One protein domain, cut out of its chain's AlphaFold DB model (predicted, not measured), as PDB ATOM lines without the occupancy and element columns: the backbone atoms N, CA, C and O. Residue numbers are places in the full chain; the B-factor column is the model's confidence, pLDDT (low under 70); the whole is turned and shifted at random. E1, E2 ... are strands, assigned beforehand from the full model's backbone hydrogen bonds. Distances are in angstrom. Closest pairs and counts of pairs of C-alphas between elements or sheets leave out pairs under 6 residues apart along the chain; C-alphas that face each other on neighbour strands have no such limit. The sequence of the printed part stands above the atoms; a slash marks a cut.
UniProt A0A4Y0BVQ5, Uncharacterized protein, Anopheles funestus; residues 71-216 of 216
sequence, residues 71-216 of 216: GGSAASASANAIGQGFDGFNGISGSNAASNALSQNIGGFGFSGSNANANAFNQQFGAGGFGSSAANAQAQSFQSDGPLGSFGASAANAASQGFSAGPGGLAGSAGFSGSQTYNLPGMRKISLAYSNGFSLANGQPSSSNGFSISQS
ATOM      1  N   GLY A  71     217.437 292.157 284.035       53.78
ATOM      2  CA  GLY A  71     218.835 291.842 283.792       53.78
ATOM      3  C   GLY A  71     219.533 291.588 285.117       53.78
ATOM      4  O   GLY A  71     219.824 292.529 285.848       53.78
ATOM      5  N   GLY A  72     219.797 290.322 285.436       61.44
ATOM      6  CA  GLY A  72     220.623 289.964 286.584       61.44
ATOM      7  C   GLY A  72     221.504 288.737 286.361       61.44
ATOM      8  O   GLY A  72     221.160 287.856 285.564       61.44
ATOM      9  N   SER A  73     222.627 288.713 287.076       66.69
ATOM     10  CA  SER A  73     223.577 287.613 287.225       66.69
ATOM     11  C   SER A  73     223.288 286.866 288.525       66.69
ATOM     12  O   SER A  73     223.466 287.421 289.610       66.69
ATOM     13  N   ALA A  74     222.900 285.597 288.450       78.56
ATOM     14  CA  ALA A  74     222.818 284.721 289.617       78.56
ATOM     15  C   ALA A  74     223.919 283.662 289.533       78.56
ATOM     16  O   ALA A  74     224.105 283.048 288.483       78.56
ATOM     17  N   ALA A  75     224.644 283.465 290.625       80.12
ATOM     18  CA  ALA A  75     225.629 282.410 290.788       80.12
ATOM     19  C   ALA A  75     225.284 281.650 292.064       80.12
ATOM     20  O   ALA A  75     225.189 282.253 293.128       80.12
ATOM     21  N   SER A  76     225.091 280.340 291.971       85.38
ATOM     22  CA  SER A  76     224.871 279.461 293.116       85.38
ATOM     23  C   SER A  76     225.896 278.333 293.158       85.38
ATOM     24  O   SER A  76     226.444 277.924 292.133       85.38
ATOM     25  N   ALA A  77     226.176 277.846 294.359       82.81
ATOM     26  CA  ALA A  77     227.022 276.692 294.589       82.81
ATOM     27  C   ALA A  77     226.503 275.905 295.792       82.81
ATOM     28  O   ALA A  77     225.987 276.476 296.755       82.81
ATOM     29  N   SER A  78     226.638 274.586 295.736       87.62
ATOM     30  CA  SER A  78     226.310 273.688 296.838       87.62
ATOM     31  C   SER A  78     227.298 272.529 296.921       87.62
ATOM     32  O   SER A  78     227.694 271.937 295.916       87.62
ATOM     33  N   ALA A  79     227.723 272.205 298.131       83.94
ATOM     34  CA  ALA A  79     228.605 271.090 298.410       83.94
ATOM     35  C   ALA A  79     228.068 270.351 299.627       83.94
ATOM     36  O   ALA A  79     227.885 270.934 300.694       83.94
ATOM     37  N   ASN A  80     227.833 269.054 299.469       84.38
ATOM     38  CA  ASN A  80     227.362 268.194 300.541       84.38
ATOM     39  C   ASN A  80     228.340 267.038 300.722       84.38
ATOM     40  O   ASN A  80     228.713 266.381 299.753       84.38
ATOM     41  N   ALA A  81     228.740 266.814 301.963       78.00
ATOM     42  CA  ALA A  81     229.593 265.716 302.353       78.00
ATOM     43  C   ALA A  81     228.965 265.011 303.553       78.00
ATOM     44  O   ALA A  81     228.544 265.625 304.530       78.00
ATOM     45  N   ILE A  82     228.890 263.696 303.453       75.00
ATOM     46  CA  ILE A  82     228.352 262.788 304.451       75.00
ATOM     47  C   ILE A  82     229.443 261.758 304.768       75.00
ATOM     48  O   ILE A  82     229.941 261.069 303.875       75.00
ATOM     49  N   GLY A  83     229.816 261.661 306.040       61.41
ATOM     50  CA  GLY A  83     230.546 260.539 306.618       61.41
ATOM     51  C   GLY A  83     229.546 259.601 307.286       61.41
ATOM     52  O   GLY A  83     229.178 259.798 308.443       61.41
ATOM     53  N   GLN A  84     229.056 258.607 306.543       59.62
ATOM     54  CA  GLN A  84     228.201 257.552 307.092       59.62
ATOM     55  C   GLN A  84     229.079 256.481 307.747       59.62
ATOM     56  O   GLN A  84     229.931 255.890 307.091       59.62
ATOM     57  N   GLY A  85     228.888 256.255 309.049       51.81
ATOM     58  CA  GLY A  85     229.428 255.084 309.736       51.81
ATOM     59  C   GLY A  85     228.808 253.788 309.208       51.81
ATOM     60  O   GLY A  85     227.628 253.756 308.851       51.81
ATOM     61  N   PHE A  86     229.613 252.729 309.156       51.44
ATOM     62  CA  PHE A  86     229.158 251.386 308.808       51.44
ATOM     63  C   PHE A  86     228.425 250.753 309.995       51.44
ATOM     64  O   PHE A  86     228.859 250.892 311.138       51.44
ATOM     65  N   ASP A  87     227.321 250.068 309.696       47.59
ATOM     66  CA  ASP A  87     226.605 249.157 310.593       47.59
ATOM     67  C   ASP A  87     226.054 249.760 311.889       47.59
ATOM     68  O   ASP A  87     226.639 249.584 312.947       47.59
ATOM     69  N   GLY A  88     224.875 250.398 311.843       46.25
ATOM     70  CA  GLY A  88     223.952 250.533 312.993       46.25
ATOM     71  C   GLY A  88     224.440 251.284 314.248       46.25
ATOM     72  O   GLY A  88     223.637 251.577 315.132       46.25
ATOM     73  N   PHE A  89     225.718 251.642 314.333       48.88
ATOM     74  CA  PHE A  89     226.336 252.374 315.424       48.88
ATOM     75  C   PHE A  89     226.512 253.823 314.973       48.88
ATOM     76  O   PHE A  89     227.446 254.161 314.251       48.88
ATOM     77  N   ASN A  90     225.554 254.657 315.387       54.00
ATOM     78  CA  ASN A  90     225.452 256.105 315.184       54.00
ATOM     79  C   ASN A  90     226.803 256.829 315.253       54.00
ATOM     80  O   ASN A  90     227.149 257.316 316.312       54.00
ATOM     81  N   GLY A  91     227.545 256.949 314.159       51.66
ATOM     82  CA  GLY A  91     228.651 257.891 314.020       51.66
ATOM     83  C   GLY A  91     228.469 258.620 312.702       51.66
ATOM     84  O   GLY A  91     228.954 258.157 311.672       51.66
ATOM     85  N   ILE A  92     227.676 259.692 312.720       62.06
ATOM     86  CA  ILE A  92     227.292 260.440 311.521       62.06
ATOM     87  C   ILE A  92     227.984 261.800 311.589       62.06
ATOM     88  O   ILE A  92     227.617 262.657 312.396       62.06
ATOM     89  N   SER A  93     228.979 262.006 310.728       68.94
ATOM     90  CA  SER A  93     229.516 263.336 310.444       68.94
ATOM     91  C   SER A  93     228.953 263.818 309.113       68.94
ATOM     92  O   SER A  93     228.727 263.040 308.185       68.94
ATOM     93  N   GLY A  94     228.690 265.113 309.002       77.12
ATOM     94  CA  GLY A  94     228.230 265.672 307.744       77.12
ATOM     95  C   GLY A  94     228.429 267.169 307.682       77.12
ATOM     96  O   GLY A  94     228.468 267.872 308.693       77.12
ATOM     97  N   SER A  95     228.593 267.655 306.468       80.69
ATOM     98  CA  SER A  95     228.778 269.061 306.180       80.69
ATOM     99  C   SER A  95     228.027 269.432 304.915       80.69
ATOM    100  O   SER A  95     228.087 268.752 303.894       80.69
ATOM    101  N   ASN A  96     227.324 270.553 304.991       84.50
ATOM    102  CA  ASN A  96     226.623 271.145 303.871       84.50
ATOM    103  C   ASN A  96     227.029 272.613 303.768       84.50
ATOM    104  O   ASN A  96     226.890 273.378 304.724       84.50
ATOM    105  N   ALA A  97     227.527 272.993 302.604       82.44
ATOM    106  CA  ALA A  97     227.788 274.364 302.231       82.44
ATOM    107  C   ALA A  97     226.889 274.735 301.056       82.44
ATOM    108  O   ALA A  97     226.834 274.022 300.057       82.44
ATOM    109  N   ALA A  98     226.215 275.872 301.157       86.12
ATOM    110  CA  ALA A  98     225.449 276.451 300.072       86.12
ATOM    111  C   ALA A  98     225.719 277.951 300.012       86.12
ATOM    112  O   ALA A  98     225.713 278.644 301.031       86.12
ATOM    113  N   SER A  99     225.942 278.463 298.814       82.06
ATOM    114  CA  SER A  99     226.137 279.884 298.577       82.06
ATOM    115  C   SER A  99     225.363 280.328 297.350       82.06
ATOM    116  O   SER A  99     225.168 279.578 296.393       82.06
ATOM    117  N   ASN A 100     224.871 281.557 297.407       84.81
ATOM    118  CA  ASN A 100     224.160 282.191 296.318       84.81
ATOM    119  C   ASN A 100     224.524 283.672 296.281       84.81
ATOM    120  O   ASN A 100     224.468 284.365 297.295       84.81
ATOM    121  N   ALA A 101     224.876 284.150 295.104       80.00
ATOM    122  CA  ALA A 101     225.191 285.529 294.819       80.00
ATOM    123  C   ALA A 101     224.269 286.004 293.702       80.00
ATOM    124  O   ALA A 101     224.209 285.418 292.621       80.00
ATOM    125  N   LEU A 102     223.544 287.078 293.969       83.31
ATOM    126  CA  LEU A 102     222.581 287.671 293.064       83.31
ATOM    127  C   LEU A 102     222.974 289.116 292.797       83.31
ATOM    128  O   LEU A 102     223.163 289.904 293.716       83.31
ATOM    129  N   SER A 103     223.067 289.459 291.525       77.88
ATOM    130  CA  SER A 103     223.308 290.808 291.048       77.88
ATOM    131  C   SER A 103     222.199 291.150 290.057       77.88
ATOM    132  O   SER A 103     222.000 290.412 289.099       77.88
ATOM    133  N   GLN A 104     221.398 292.178 290.323       72.25
ATOM    134  CA  GLN A 104     220.229 292.558 289.524       72.25
ATOM    135  C   GLN A 104     220.226 294.059 289.257       72.25
ATOM    136  O   GLN A 104     220.479 294.851 290.160       72.25
ATOM    137  N   ASN A 105     219.858 294.446 288.038       61.94
ATOM    138  CA  ASN A 105     219.451 295.807 287.722       61.94
ATOM    139  C   ASN A 105     217.925 295.873 287.588       61.94
ATOM    140  O   ASN A 105     217.341 295.148 286.779       61.94
ATOM    141  N   ILE A 106     217.287 296.757 288.357       62.25
ATOM    142  CA  ILE A 106     215.860 297.067 288.216       62.25
ATOM    143  C   ILE A 106     215.739 298.553 287.895       62.25
ATOM    144  O   ILE A 106     215.992 299.407 288.741       62.25
ATOM    145  N   GLY A 107     215.365 298.863 286.653       56.97
ATOM    146  CA  GLY A 107     215.072 300.235 286.235       56.97
ATOM    147  C   GLY A 107     216.249 301.208 286.367       56.97
ATOM    148  O   GLY A 107     216.021 302.375 286.664       56.97
ATOM    149  N   GLY A 108     217.491 300.747 286.173       58.19
ATOM    150  CA  GLY A 108     218.684 301.598 286.299       58.19
ATOM    151  C   GLY A 108     219.284 301.666 287.708       58.19
ATOM    152  O   GLY A 108     220.313 302.312 287.877       58.19
ATOM    153  N   PHE A 109     218.705 300.966 288.688       62.16
ATOM    154  CA  PHE A 109     219.271 300.816 290.029       62.16
ATOM    155  C   PHE A 109     219.851 299.414 290.234       62.16
ATOM    156  O   PHE A 109     219.176 298.408 289.990       62.16
ATOM    157  N   GLY A 110     221.097 299.372 290.701       64.38
ATOM    158  CA  GLY A 110     221.851 298.142 290.905       64.38
ATOM    159  C   GLY A 110     221.694 297.601 292.310       64.38
ATOM    160  O   GLY A 110     221.961 298.297 293.288       64.38
ATOM    161  N   PHE A 111     221.302 296.337 292.406       68.69
ATOM    162  CA  PHE A 111     221.203 295.594 293.651       68.69
ATOM    163  C   PHE A 111     222.141 294.399 293.584       68.69
ATOM    164  O   PHE A 111     222.124 293.628 292.627       68.69
ATOM    165  N   SER A 112     222.943 294.215 294.623       77.19
ATOM    166  CA  SER A 112     223.793 293.042 294.766       77.19
ATOM    167  C   SER A 112     223.607 292.456 296.159       77.19
ATOM    168  O   SER A 112     223.762 293.164 297.153       77.19
ATOM    169  N   GLY A 113     223.259 291.177 296.228       75.50
ATOM    170  CA  GLY A 113     223.080 290.427 297.460       75.50
ATOM    171  C   GLY A 113     223.857 289.121 297.398       75.50
ATOM    172  O   GLY A 113     223.833 288.413 296.396       75.50
ATOM    173  N   SER A 114     224.541 288.787 298.482       80.50
ATOM    174  CA  SER A 114     225.297 287.545 298.607       80.50
ATOM    175  C   SER A 114     224.912 286.852 299.902       80.50
ATOM    176  O   SER A 114     224.842 287.490 300.949       80.50
ATOM    177  N   ASN A 115     224.649 285.552 299.827       81.94
ATOM    178  CA  ASN A 115     224.353 284.708 300.972       81.94
ATOM    179  C   ASN A 115     225.242 283.468 300.927       81.94
ATOM    180  O   ASN A 115     225.328 282.792 299.903       81.94
ATOM    181  N   ALA A 116     225.885 283.159 302.042       81.00
ATOM    182  CA  ALA A 116     226.748 282.004 302.184       81.00
ATOM    183  C   ALA A 116     226.439 281.321 303.514       81.00
ATOM    184  O   ALA A 116     226.518 281.940 304.572       81.00
ATOM    185  N   ASN A 117     226.069 280.048 303.448       85.75
ATOM    186  CA  ASN A 117     225.724 279.236 304.599       85.75
ATOM    187  C   ASN A 117     226.577 277.967 304.599       85.75
ATOM    188  O   ASN A 117     226.554 277.196 303.641       85.75
ATOM    189  N   ALA A 118     227.321 277.755 305.676       84.94
ATOM    190  CA  ALA A 118     228.174 276.598 305.868       84.94
ATOM    191  C   ALA A 118     227.836 275.959 307.213       84.94
ATOM    192  O   ALA A 118     228.045 276.560 308.263       84.94
ATOM    193  N   ASN A 119     227.326 274.733 307.172       83.69
ATOM    194  CA  ASN A 119     227.012 273.953 308.358       83.69
ATOM    195  C   ASN A 119     227.884 272.710 308.363       83.69
ATOM    196  O   ASN A 119     227.812 271.889 307.451       83.69
ATOM    197  N   ALA A 120     228.684 272.566 309.407       81.81
ATOM    198  CA  ALA A 120     229.403 271.345 309.708       81.81
ATOM    199  C   ALA A 120     228.849 270.820 311.026       81.81
ATOM    200  O   ALA A 120     228.855 271.533 312.030       81.81
ATOM    201  N   PHE A 121     228.327 269.600 311.017       78.25
ATOM    202  CA  PHE A 121     227.925 268.925 312.238       78.25
ATOM    203  C   PHE A 121     228.810 267.710 312.441       78.25
ATOM    204  O   PHE A 121     229.103 266.948 311.513       78.25
ATOM    205  N   ASN A 122     229.243 267.546 313.680       70.06
ATOM    206  CA  ASN A 122     230.146 266.487 314.038       70.06
ATOM    207  C   ASN A 122     229.596 265.768 315.260       70.06
ATOM    208  O   ASN A 122     229.643 266.291 316.370       70.06
ATOM    209  N   GLN A 123     229.033 264.585 315.044       59.00
ATOM    210  CA  GLN A 123     228.699 263.666 316.118       59.00
ATOM    211  C   GLN A 123     229.579 262.444 315.923       59.00
ATOM    212  O   GLN A 123     229.388 261.716 314.956       59.00
ATOM    213  N   GLN A 124     230.602 262.304 316.768       58.59
ATOM    214  CA  GLN A 124     230.952 261.066 317.473       58.59
ATOM    215  C   GLN A 124     232.410 261.144 317.942       58.59
ATOM    216  O   GLN A 124     233.330 261.198 317.129       58.59
ATOM    217  N   PHE A 125     232.621 261.080 319.251       55.81
ATOM    218  CA  PHE A 125     233.738 260.348 319.845       55.81
ATOM    219  C   PHE A 125     233.072 259.248 320.668       55.81
ATOM    220  O   PHE A 125     232.366 259.549 321.628       55.81
ATOM    221  N   GLY A 126     233.206 257.987 320.268       59.84
ATOM    222  CA  GLY A 126     232.540 256.886 320.962       59.84
ATOM    223  C   GLY A 126     233.053 255.521 320.529       59.84
ATOM    224  O   GLY A 126     233.873 255.412 319.622       59.84
ATOM    225  N   ALA A 127     232.544 254.463 321.161       54.78
ATOM    226  CA  ALA A 127     232.960 253.081 320.896       54.78
ATOM    227  C   ALA A 127     232.768 252.634 319.426       54.78
ATOM    228  O   ALA A 127     233.397 251.674 318.995       54.78
ATOM    229  N   GLY A 128     231.938 253.348 318.655       61.53
ATOM    230  CA  GLY A 128     231.702 253.126 317.222       61.53
ATOM    231  C   GLY A 128     232.607 253.921 316.269       61.53
ATOM    232  O   GLY A 128     232.443 253.790 315.061       61.53
ATOM    233  N   GLY A 129     233.546 254.732 316.773       69.19
ATOM    234  CA  GLY A 129     234.474 255.510 315.947       69.19
ATOM    235  C   GLY A 129     234.477 257.017 316.211       69.19
ATOM    236  O   GLY A 129     233.830 257.507 317.144       69.19
ATOM    237  N   PHE A 130     235.221 257.750 315.378       76.19
ATOM    238  CA  PHE A 130     235.258 259.213 315.372       76.19
ATOM    239  C   PHE A 130     234.926 259.787 313.995       76.19
ATOM    240  O   PHE A 130     235.301 259.221 312.968       76.19
ATOM    241  N   GLY A 131     234.229 260.922 313.980       78.94
ATOM    242  CA  GLY A 131     233.920 261.683 312.772       78.94
ATOM    243  C   GLY A 131     234.526 263.081 312.811       78.94
ATOM    244  O   GLY A 131     234.772 263.617 313.890       78.94
ATOM    245  N   SER A 132     234.778 263.672 311.644       81.31
ATOM    246  CA  SER A 132     235.019 265.113 311.489       81.31
ATOM    247  C   SER A 132     234.268 265.641 310.278       81.31
ATOM    248  O   SER A 132     234.139 264.939 309.274       81.31
ATOM    249  N   SER A 133     233.807 266.886 310.346       86.19
ATOM    250  CA  SER A 133     233.232 267.588 309.207       86.19
ATOM    251  C   SER A 133     233.676 269.049 309.186       86.19
ATOM    252  O   SER A 133     233.931 269.663 310.221       86.19
ATOM    253  N   ALA A 134     233.794 269.608 307.986       84.31
ATOM    254  CA  ALA A 134     234.026 271.026 307.765       84.31
ATOM    255  C   ALA A 134     233.223 271.487 306.547       84.31
ATOM    256  O   ALA A 134     233.089 270.757 305.566       84.31
ATOM    257  N   ALA A 135     232.685 272.697 306.624       88.00
ATOM    258  CA  ALA A 135     231.933 273.348 305.564       88.00
ATOM    259  C   ALA A 135     232.492 274.759 305.373       88.00
ATOM    260  O   ALA A 135     232.823 275.430 306.348       88.00
ATOM    261  N   ASN A 136     232.562 275.218 304.132       89.94
ATOM    262  CA  ASN A 136     232.908 276.585 303.776       89.94
ATOM    263  C   ASN A 136     231.999 277.045 302.636       89.94
ATOM    264  O   ASN A 136     231.864 276.357 301.630       89.94
ATOM    265  N   ALA A 137     231.391 278.212 302.782       89.75
ATOM    266  CA  ALA A 137     230.558 278.821 301.763       89.75
ATOM    267  C   ALA A 137     230.999 280.271 301.592       89.75
ATOM    268  O   ALA A 137     231.250 280.972 302.571       89.75
ATOM    269  N   GLN A 138     231.078 280.727 300.348       90.19
ATOM    270  CA  GLN A 138     231.434 282.096 300.000       90.19
ATOM    271  C   GLN A 138     230.534 282.571 298.865       90.19
ATOM    272  O   GLN A 138     230.302 281.839 297.909       90.19
ATOM    273  N   ALA A 139     230.030 283.793 298.968       88.00
ATOM    274  CA  ALA A 139     229.236 284.436 297.932       88.00
ATOM    275  C   ALA A 139     229.686 285.889 297.803       88.00
ATOM    276  O   ALA A 139     229.911 286.559 298.812       88.00
ATOM    277  N   GLN A 140     229.828 286.359 296.570       88.31
ATOM    278  CA  GLN A 140     230.180 287.733 296.246       88.31
ATOM    279  C   GLN A 140     229.384 288.178 295.028       88.31
ATOM    280  O   GLN A 140     229.263 287.453 294.044       88.31
ATOM    281  N   SER A 141     228.858 289.389 295.074       86.44
ATOM    282  CA  SER A 141     228.069 289.967 293.996       86.44
ATOM    283  C   SER A 141     228.398 291.439 293.900       86.44
ATOM    284  O   SER A 141     228.412 292.122 294.923       86.44
ATOM    285  N   PHE A 142     228.586 291.930 292.686       83.69
ATOM    286  CA  PHE A 142     228.645 293.351 292.403       83.69
ATOM    287  C   PHE A 142     227.727 293.673 291.227       83.69
ATOM    288  O   PHE A 142     227.555 292.865 290.307       83.69
ATOM    289  N   GLN A 143     227.163 294.873 291.256       83.69
ATOM    290  CA  GLN A 143     226.389 295.443 290.165       83.69
ATOM    291  C   GLN A 143     226.841 296.885 289.964       83.69
ATOM    292  O   GLN A 143     226.931 297.646 290.925       83.69
ATOM    293  N   SER A 144     227.132 297.248 288.723       79.19
ATOM    294  CA  SER A 144     227.451 298.608 288.314       79.19
ATOM    295  C   SER A 144     226.558 298.986 287.146       79.19
ATOM    296  O   SER A 144     226.562 298.333 286.103       79.19
ATOM    297  N   ASP A 145     225.789 300.050 287.330       75.75
ATOM    298  CA  ASP A 145     224.895 300.567 286.309       75.75
ATOM    299  C   ASP A 145     225.367 301.944 285.878       75.75
ATOM    300  O   ASP A 145     225.582 302.831 286.705       75.75
ATOM    301  N   GLY A 146     225.560 302.105 284.571       70.31
ATOM    302  CA  GLY A 146     226.009 303.355 283.986       70.31
ATOM    303  C   GLY A 146     225.215 303.737 282.740       70.31
ATOM    304  O   GLY A 146     224.485 302.918 282.177       70.31
ATOM    305  N   PRO A 147     225.402 304.972 282.244       66.44
ATOM    306  CA  PRO A 147     224.743 305.464 281.030       66.44
ATOM    307  C   PRO A 147     225.016 304.617 279.775       66.44
ATOM    308  O   PRO A 147     224.257 304.676 278.814       66.44
ATOM    309  N   LEU A 148     226.099 303.832 279.780       71.38
ATOM    310  CA  LEU A 148     226.528 302.965 278.678       71.38
ATOM    311  C   LEU A 148     226.072 301.498 278.835       71.38
ATOM    312  O   LEU A 148     226.436 300.652 278.019       71.38
ATOM    313  N   GLY A 149     225.277 301.188 279.866       70.44
ATOM    314  CA  GLY A 149     224.752 299.852 280.149       70.44
ATOM    315  C   GLY A 149     225.073 299.358 281.559       70.44
ATOM    316  O   GLY A 149     225.792 300.003 282.323       70.44
ATOM    317  N   SER A 150     224.522 298.193 281.896       75.75
ATOM    318  CA  SER A 150     224.760 297.514 283.165       75.75
ATOM    319  C   SER A 150     225.871 296.471 283.033       75.75
ATOM    320  O   SER A 150     225.931 295.719 282.056       75.75
ATOM    321  N   PHE A 151     226.753 296.423 284.026       82.44
ATOM    322  CA  PHE A 151     227.763 295.386 284.195       82.44
ATOM    323  C   PHE A 151     227.657 294.817 285.606       82.44
ATOM    324  O   PHE A 151     227.640 295.555 286.587       82.44
ATOM    325  N   GLY A 152     227.610 293.499 285.722       86.50
ATOM    326  CA  GLY A 152     227.536 292.839 287.017       86.50
ATOM    327  C   GLY A 152     228.244 291.512 286.997       86.50
ATOM    328  O   GLY A 152     228.238 290.824 285.979       86.50
ATOM    329  N   ALA A 153     228.791 291.105 288.133       85.25
ATOM    330  CA  ALA A 153     229.154 289.716 288.315       85.25
ATOM    331  C   ALA A 153     228.708 289.196 289.669       85.25
ATOM    332  O   ALA A 153     228.614 289.925 290.658       85.25
ATOM    333  N   SER A 154     228.442 287.905 289.691       89.00
ATOM    334  CA  SER A 154     228.193 287.141 290.895       89.00
ATOM    335  C   SER A 154     229.070 285.904 290.884       89.00
ATOM    336  O   SER A 154     229.289 285.298 289.839       89.00
ATOM    337  N   ALA A 155     229.599 285.550 292.046       87.81
ATOM    338  CA  ALA A 155     230.395 284.363 292.270       87.81
ATOM    339  C   ALA A 155     229.921 283.688 293.554       87.81
ATOM    340  O   ALA A 155     229.734 284.339 294.584       87.81
ATOM    341  N   ALA A 156     229.742 282.379 293.494       91.12
ATOM    342  CA  ALA A 156     229.390 281.549 294.631       91.12
ATOM    343  C   ALA A 156     230.337 280.354 294.668       91.12
ATOM    344  O   ALA A 156     230.617 279.760 293.634       91.12
ATOM    345  N   ASN A 157     230.834 280.017 295.853       91.75
ATOM    346  CA  ASN A 157     231.649 278.837 296.110       91.75
ATOM    347  C   ASN A 157     231.130 278.112 297.348       91.75
ATOM    348  O   ASN A 157     230.744 278.742 298.338       91.75
ATOM    349  N   ALA A 158     231.133 276.790 297.295       90.75
ATOM    350  CA  ALA A 158     230.764 275.915 298.389       90.75
ATOM    351  C   ALA A 158     231.766 274.763 298.456       90.75
ATOM    352  O   ALA A 158     232.085 274.144 297.447       90.75
ATOM    353  N   ALA A 159     232.260 274.473 299.650       90.88
ATOM    354  CA  ALA A 159     233.119 273.339 299.928       90.88
ATOM    355  C   ALA A 159     232.616 272.630 301.181       90.88
ATOM    356  O   ALA A 159     232.268 273.267 302.175       90.88
ATOM    357  N   SER A 160     232.599 271.311 301.150       90.00
ATOM    358  CA  SER A 160     232.264 270.488 302.297       90.00
ATOM    359  C   SER A 160     233.170 269.271 302.325       90.00
ATOM    360  O   SER A 160     233.566 268.735 301.295       90.00
ATOM    361  N   GLN A 161     233.541 268.847 303.519       89.38
ATOM    362  CA  GLN A 161     234.267 267.610 303.747       89.38
ATOM    363  C   GLN A 161     233.732 266.956 305.009       89.38
ATOM    364  O   GLN A 161     233.406 267.633 305.987       89.38
ATOM    365  N   GLY A 162     233.631 265.641 304.982       86.75
ATOM    366  CA  GLY A 162     233.177 264.829 306.092       86.75
ATOM    367  C   GLY A 162     233.885 263.491 306.033       86.75
ATOM    368  O   GLY A 162     233.974 262.885 304.972       86.75
ATOM    369  N   PHE A 163     234.406 263.029 307.158       84.44
ATOM    370  CA  PHE A 163     234.947 261.684 307.268       84.44
ATOM    371  C   PHE A 163     234.535 261.049 308.587       84.44
ATOM    372  O   PHE A 163     234.218 261.740 309.560       84.44
ATOM    373  N   SER A 164     234.559 259.726 308.608       80.38
ATOM    374  CA  SER A 164     234.365 258.890 309.779       80.38
ATOM    375  C   SER A 164     235.339 257.712 309.743       80.38
ATOM    376  O   SER A 164     235.698 257.192 308.687       80.38
ATOM    377  N   ALA A 165     235.812 257.318 310.919       76.88
ATOM    378  CA  ALA A 165     236.712 256.194 311.118       76.88
ATOM    379  C   ALA A 165     236.170 255.327 312.253       76.88
ATOM    380  O   ALA A 165     235.971 255.830 313.359       76.88
ATOM    381  N   GLY A 166     235.943 254.038 311.996       77.25
ATOM    382  CA  GLY A 166     235.366 253.118 312.978       77.25
ATOM    383  C   GLY A 166     235.676 251.644 312.696       77.25
ATOM    384  O   GLY A 166     236.495 251.347 311.826       77.25
ATOM    385  N   PRO A 167     235.026 250.708 313.415       68.56
ATOM    386  CA  PRO A 167     235.247 249.264 313.275       68.56
ATOM    387  C   PRO A 167     235.055 248.707 311.850       68.56
ATOM    388  O   PRO A 167     235.652 247.689 311.519       68.56
ATOM    389  N   GLY A 168     234.281 249.393 310.999       71.25
ATOM    390  CA  GLY A 168     234.091 249.072 309.574       71.25
ATOM    391  C   GLY A 168     235.065 249.766 308.606       71.25
ATOM    392  O   GLY A 168     234.896 249.666 307.396       71.25
ATOM    393  N   GLY A 169     236.078 250.479 309.108       76.81
ATOM    394  CA  GLY A 169     237.079 251.181 308.299       76.81
ATOM    395  C   GLY A 169     236.837 252.687 308.159       76.81
ATOM    396  O   GLY A 169     236.156 253.309 308.978       76.81
ATOM    397  N   LEU A 170     237.468 253.285 307.142       79.44
ATOM    398  CA  LEU A 170     237.375 254.713 306.831       79.44
ATOM    399  C   LEU A 170     236.266 254.959 305.805       79.44
ATOM    400  O   LEU A 170     236.265 254.348 304.734       79.44
ATOM    401  N   ALA A 171     235.379 255.899 306.111       82.44
ATOM    402  CA  ALA A 171     234.415 256.447 305.172       82.44
ATOM    403  C   ALA A 171     234.550 257.963 305.115       82.44
ATOM    404  O   ALA A 171     234.969 258.615 306.070       82.44
ATOM    405  N   GLY A 172     234.168 258.555 303.996       84.19
ATOM    406  CA  GLY A 172     234.112 260.002 303.913       84.19
ATOM    407  C   GLY A 172     233.693 260.493 302.554       84.19
ATOM    408  O   GLY A 172     233.637 259.749 301.583       84.19
ATOM    409  N   SER A 173     233.399 261.774 302.477       87.56
ATOM    410  CA  SER A 173     233.188 262.460 301.220       87.56
ATOM    411  C   SER A 173     233.661 263.896 301.322       87.56
ATOM    412  O   SER A 173     233.788 264.471 302.403       87.56
ATOM    413  N   ALA A 174     233.967 264.465 300.171       88.25
ATOM    414  CA  ALA A 174     234.271 265.868 300.028       88.25
ATOM    415  C   ALA A 174     233.599 266.375 298.760       88.25
ATOM    416  O   ALA A 174     233.551 265.680 297.750       88.25
ATOM    417  N   GLY A 175     233.070 267.584 298.816       89.19
ATOM    418  CA  GLY A 175     232.462 268.265 297.694       89.19
ATOM    419  C   GLY A 175     233.039 269.661 297.581       89.19
ATOM    420  O   GLY A 175     233.273 270.340 298.576       89.19
ATOM    421  N   PHE A 176     233.241 270.104 296.354       91.25
ATOM    422  CA  PHE A 176     233.537 271.482 296.025       91.25
ATOM    423  C   PHE A 176     232.690 271.864 294.825       91.25
ATOM    424  O   PHE A 176     232.650 271.144 293.834       91.25
ATOM    425  N   SER A 177     232.018 272.997 294.878       92.56
ATOM    426  CA  SER A 177     231.361 273.555 293.710       92.56
ATOM    427  C   SER A 177     231.456 275.063 293.719       92.56
ATOM    428  O   SER A 177     231.682 275.699 294.750       92.56
ATOM    429  N   GLY A 178     231.292 275.632 292.540       91.69
ATOM    430  CA  GLY A 178     231.233 277.061 292.373       91.69
ATOM    431  C   GLY A 178     230.504 277.430 291.103       91.69
ATOM    432  O   GLY A 178     230.381 276.635 290.169       91.69
ATOM    433  N   SER A 179     230.031 278.663 291.059       92.12
ATOM    434  CA  SER A 179     229.635 279.278 289.806       92.12
ATOM    435  C   SER A 179     229.998 280.749 289.781       92.12
ATOM    436  O   SER A 179     230.189 281.389 290.817       92.12
ATOM    437  N   GLN A 180     230.133 281.265 288.568       92.19
ATOM    438  CA  GLN A 180     230.392 282.662 288.282       92.19
ATOM    439  C   GLN A 180     229.475 283.081 287.145       92.19
ATOM    440  O   GLN A 180     229.449 282.429 286.105       92.19
ATOM    441  N   THR A 181     228.735 284.166 287.322       89.75
ATOM    442  CA  THR A 181     227.892 284.728 286.271       89.75
ATOM    443  C   THR A 181     228.277 286.176 286.045       89.75
ATOM    444  O   THR A 181     228.285 286.971 286.980       89.75
ATOM    445  N   TYR A 182     228.553 286.524 284.794       88.12
ATOM    446  CA  TYR A 182     228.842 287.871 284.332       88.12
ATOM    447  C   TYR A 182     227.681 288.364 283.472       88.12
ATOM    448  O   TYR A 182     227.320 287.726 282.486       88.12
ATOM    449  N   ASN A 183     227.122 289.513 283.827       85.44
ATOM    450  CA  ASN A 183     226.195 290.273 283.006       85.44
ATOM    451  C   ASN A 183     226.996 291.397 282.363       85.44
ATOM    452  O   ASN A 183     227.530 292.273 283.042       85.44
ATOM    453  N   LEU A 184     227.124 291.312 281.050       83.44
ATOM    454  CA  LEU A 184     227.905 292.202 280.218       83.44
ATOM    455  C   LEU A 184     226.990 293.249 279.569       83.44
ATOM    456  O   LEU A 184     225.799 292.997 279.349       83.44
ATOM    457  N   PRO A 185     227.555 294.392 279.143       78.50
ATOM    458  CA  PRO A 185     226.823 295.359 278.341       78.50
ATOM    459  C   PRO A 185     226.195 294.709 277.101       78.50
ATOM    460  O   PRO A 185     226.811 293.850 276.452       78.50
ATOM    461  N   GLY A 186     224.980 295.150 276.766       75.56
ATOM    462  CA  GLY A 186     224.215 294.636 275.628       75.56
ATOM    463  C   GLY A 186     223.389 293.380 275.923       75.56
ATOM    464  O   GLY A 186     223.158 292.605 275.007       75.56
ATOM    465  N   MET A 187     222.956 293.178 277.177       72.00
ATOM    466  CA  MET A 187     222.157 292.021 277.635       72.00
ATOM    467  C   MET A 187     222.852 290.660 277.499       72.00
ATOM    468  O   MET A 187     222.198 289.627 277.600       72.00
ATOM    469  N   ARG A 188     224.172 290.657 277.300       81.88
ATOM    470  CA  ARG A 188     224.956 289.430 277.175       81.88
ATOM    471  C   ARG A 188     225.222 288.852 278.555       81.88
ATOM    472  O   ARG A 188     225.649 289.582 279.449       81.88
ATOM    473  N   LYS A 189     225.044 287.550 278.722       85.56
ATOM    474  CA  LYS A 189     225.377 286.852 279.965       85.56
ATOM    475  C   LYS A 189     226.308 285.693 279.697       85.56
ATOM    476  O   LYS A 189     226.155 284.991 278.706       85.56
ATOM    477  N   ILE A 190     227.260 285.502 280.601       89.38
ATOM    478  CA  ILE A 190     228.156 284.349 280.616       89.38
ATOM    479  C   ILE A 190     228.071 283.736 282.006       89.38
ATOM    480  O   ILE A 190     228.397 284.400 282.987       89.38
ATOM    481  N   SER A 191     227.654 282.481 282.086       90.38
ATOM    482  CA  SER A 191     227.607 281.710 283.326       90.38
ATOM    483  C   SER A 191     228.565 280.538 283.232       90.38
ATOM    484  O   SER A 191     228.550 279.799 282.253       90.38
ATOM    485  N   LEU A 192     229.374 280.352 284.266       90.81
ATOM    486  CA  LEU A 192     230.249 279.210 284.460       90.81
ATOM    487  C   LEU A 192     229.800 278.496 285.725       90.81
ATOM    488  O   LEU A 192     229.619 279.145 286.750       90.81
ATOM    489  N   ALA A 193     229.664 277.179 285.681       91.81
ATOM    490  CA  ALA A 193     229.457 276.371 286.873       91.81
ATOM    491  C   ALA A 193     230.405 275.178 286.850       91.81
ATOM    492  O   ALA A 193     230.581 274.537 285.813       91.81
ATOM    493  N   TYR A 194     231.006 274.883 287.994       92.00
ATOM    494  CA  TYR A 194     231.896 273.750 288.180       92.00
ATOM    495  C   TYR A 194     231.595 273.034 289.490       92.00
ATOM    496  O   TYR A 194     231.156 273.630 290.474       92.00
ATOM    497  N   SER A 195     231.868 271.740 289.515       92.50
ATOM    498  CA  SER A 195     231.780 270.922 290.711       92.50
ATOM    499  C   SER A 195     232.799 269.794 290.664       92.50
ATOM    500  O   SER A 195     233.150 269.287 289.604       92.50
ATOM    501  N   ASN A 196     233.296 269.418 291.830       92.25
ATOM    502  CA  ASN A 196     234.131 268.259 292.069       92.25
ATOM    503  C   ASN A 196     233.596 267.583 293.331       92.25
ATOM    504  O   ASN A 196     233.153 268.238 294.275       92.25
ATOM    505  N   GLY A 197     233.623 266.267 293.347       90.38
ATOM    506  CA  GLY A 197     233.121 265.455 294.431       90.38
ATOM    507  C   GLY A 197     233.981 264.221 294.573       90.38
ATOM    508  O   GLY A 197     234.426 263.642 293.586       90.38
ATOM    509  N   PHE A 198     234.198 263.823 295.810       90.06
ATOM    510  CA  PHE A 198     234.873 262.606 296.200       90.06
ATOM    511  C   PHE A 198     234.011 261.898 297.237       90.06
ATOM    512  O   PHE A 198     233.466 262.534 298.138       90.06
ATOM    513  N   SER A 199     233.921 260.581 297.146       87.56
ATOM    514  CA  SER A 199     233.380 259.744 298.205       87.56
ATOM    515  C   SER A 199     234.216 258.483 298.361       87.56
ATOM    516  O   SER A 199     234.771 257.950 297.406       87.56
ATOM    517  N   LEU A 200     234.306 258.010 299.594       82.25
ATOM    518  CA  LEU A 200     234.928 256.767 299.996       82.25
ATOM    519  C   LEU A 200     233.903 256.027 300.849       82.25
ATOM    520  O   LEU A 200     233.646 256.407 301.991       82.25
ATOM    521  N   ALA A 201     233.309 254.988 300.272       70.94
ATOM    522  CA  ALA A 201     232.414 254.070 300.965       70.94
ATOM    523  C   ALA A 201     232.971 252.652 300.799       70.94
ATOM    524  O   ALA A 201     233.344 252.266 299.694       70.94
ATOM    525  N   ASN A 202     233.075 251.884 301.887       67.12
ATOM    526  CA  ASN A 202     233.603 250.512 301.894       67.12
ATOM    527  C   ASN A 202     234.982 250.341 301.218       67.12
ATOM    528  O   ASN A 202     235.249 249.316 300.597       67.12
ATOM    529  N   GLY A 203     235.862 251.346 301.293       65.38
ATOM    530  CA  GLY A 203     237.187 251.289 300.658       65.38
ATOM    531  C   GLY A 203     237.193 251.494 299.138       65.38
ATOM    532  O   GLY A 203     238.268 251.471 298.541       65.38
ATOM    533  N   GLN A 204     236.038 251.743 298.511       78.31
ATOM    534  CA  GLN A 204     235.951 252.070 297.091       78.31
ATOM    535  C   GLN A 204     235.848 253.593 296.908       78.31
ATOM    536  O   GLN A 204     234.825 254.187 297.265       78.31
ATOM    537  N   PRO A 205     236.896 254.252 296.385       85.00
ATOM    538  CA  PRO A 205     236.828 255.667 296.066       85.00
ATOM    539  C   PRO A 205     235.978 255.892 294.811       85.00
ATOM    540  O   PRO A 205     236.078 255.156 293.830       85.00
ATOM    541  N   SER A 206     235.177 256.951 294.828       88.12
ATOM    542  CA  SER A 206     234.443 257.471 293.680       88.12
ATOM    543  C   SER A 206     234.694 258.969 293.560       88.12
ATOM    544  O   SER A 206     234.760 259.684 294.561       88.12
ATOM    545  N   SER A 207     234.828 259.450 292.327       90.06
ATOM    546  CA  SER A 207     234.999 260.867 292.018       90.06
ATOM    547  C   SER A 207     233.967 261.318 290.995       90.06
ATOM    548  O   SER A 207     233.713 260.608 290.023       90.06
ATOM    549  N   SER A 208     233.424 262.516 291.174       88.00
ATOM    550  CA  SER A 208     232.486 263.151 290.250       88.00
ATOM    551  C   SER A 208     232.973 264.550 289.925       88.00
ATOM    552  O   SER A 208     233.286 265.303 290.837       88.00
ATOM    553  N   ASN A 209     232.981 264.925 288.650       92.81
ATOM    554  CA  ASN A 209     233.342 266.272 288.218       92.81
ATOM    555  C   ASN A 209     232.273 266.798 287.261       92.81
ATOM    556  O   ASN A 209     231.752 266.049 286.436       92.81
ATOM    557  N   GLY A 210     231.952 268.080 287.371       90.19
ATOM    558  CA  GLY A 210     231.004 268.777 286.517       90.19
ATOM    559  C   GLY A 210     231.581 270.112 286.077       90.19
ATOM    560  O   GLY A 210     232.210 270.817 286.862       90.19
ATOM    561  N   PHE A 211     231.370 270.462 284.814       93.94
ATOM    562  CA  PHE A 211     231.725 271.764 284.270       93.94
ATOM    563  C   PHE A 211     230.702 272.161 283.212       93.94
ATOM    564  O   PHE A 211     230.324 271.345 282.375       93.94
ATOM    565  N   SER A 212     230.256 273.410 283.246       92.25
ATOM    566  CA  SER A 212     229.361 273.962 282.236       92.25
ATOM    567  C   SER A 212     229.630 275.444 282.028       92.25
ATOM    568  O   SER A 212     229.940 276.173 282.971       92.25
ATOM    569  N   ILE A 213     229.492 275.871 280.776       92.12
ATOM    570  CA  ILE A 213     229.475 277.273 280.377       92.12
ATOM    571  C   ILE A 213     228.173 277.497 279.618       92.12
ATOM    572  O   ILE A 213     227.827 276.712 278.737       92.12
ATOM    573  N   SER A 214     227.467 278.571 279.947       89.19
ATOM    574  CA  SER A 214     226.294 279.035 279.216       89.19
ATOM    575  C   SER A 214     226.483 280.488 278.812       89.19
ATOM    576  O   SER A 214     227.036 281.282 279.576       89.19
ATOM    577  N   GLN A 215     226.023 280.827 277.610       88.06
ATOM    578  CA  GLN A 215     226.015 282.186 277.091       88.06
ATOM    579  C   GLN A 215     224.647 282.515 276.491       88.06
ATOM    580  O   GLN A 215     224.027 281.654 275.862       88.06
ATOM    581  N   SER A 216     224.192 283.751 276.675       77.62
ATOM    582  CA  SER A 216     222.944 284.278 276.105       77.62
ATOM    583  C   SER A 216     223.095 285.733 275.716       77.62
ATOM    584  O   SER A 216     223.754 286.444 276.510       77.62
TER     585      SER A 216
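Overview. This is residues 71 to 216 of the 216 residues of an uncharacterized protein of Anopheles funestus (UniProt A0A4Y0BVQ5). Two layers of long antiparallel strands make a narrow rod: a nearly flat sheet of five strands, E4 to E8, is the larger layer, and a smaller sheet, E1 to E3, covers one face of it over E4, E5 and E6. The sheets are thus only partly face to face, and E7 and E8 continue the larger sheet beyond the smaller one. The strands run back and forth along the rod's long axis, with the turns at its two ends. The printed part has 146 residues with eight named strands, E1 to E8 in chain order, and no named helix; the class is all strand, and the sheet orders are E4, E5, E6, E7, E8 and E1, E2, E3. The whole is loose, with a radius of gyration of the C-alphas of 19.3 A, and spans 66 by 24 by 15 A.

Along the chain. In the larger sheet, E4 is residues 129 to 146, 58.2 A from first to last C-alpha, and E5 is residues 149 to 166, 58.1 A. E6 is residues 169 to 184, 50.6 A; E7 is residues 188 to 201, 43.3 A; E8 is residues 204 to 215, 37.5 A, ending at C-alpha 215 at (226.015, 282.186, 277.091). In the smaller sheet, E1 is residues 71 to 84, 42.5 A, beginning at C-alpha 71 at (218.835, 291.842, 283.792). E2 is residues 92 to 106, 44.9 A, and E3 is residues 109 to 122, 43.3 A.

Arrangement. E4 to E8 form a meander, each strand the antiparallel neighbour of the one before, with edge strands E4 and E8. Within hydrogen-bond range are N 138 and O 157 of E4 and E5, 2.8 A, and N 158 and O 177 of E5 and E6, 2.8 A. The hairpin E6 and E7 has N 180 and O 192 at 2.8 A, and the hairpin E7 and E8 has N 195 and O 210 at 2.8 A. E1, E2 and E3 form a second meander, twisted, with N 77 and O 99 at 2.9 A and N 98 and O 117 at 2.8 A. Between the sheets, the closest C-alphas of E3 and E4 are those of Ala 118 and Ala 135, 5.0 A apart. For E2 and E5 they are those of Ala 97 and Ala 158, 5.1 A, and for E1 and E6 those of Gly 83 and Gly 172, 4.5 A. E2 and E6 are near each other, while E8 is apart from E1, E2 and E3.

Size, cuts and confidence. The two C-alphas farthest apart are those of Ala 127 and Pro 147, 66.3 A. The printed part has no cut, and no link is long. Residues 125 to 126 pair antiparallel with residues 129 to 130 of E4. The mean pLDDT of the printed part is 78.8; 32 residues are under 70, among them residues 83 to 93, 105 to 111 and 123 to 129.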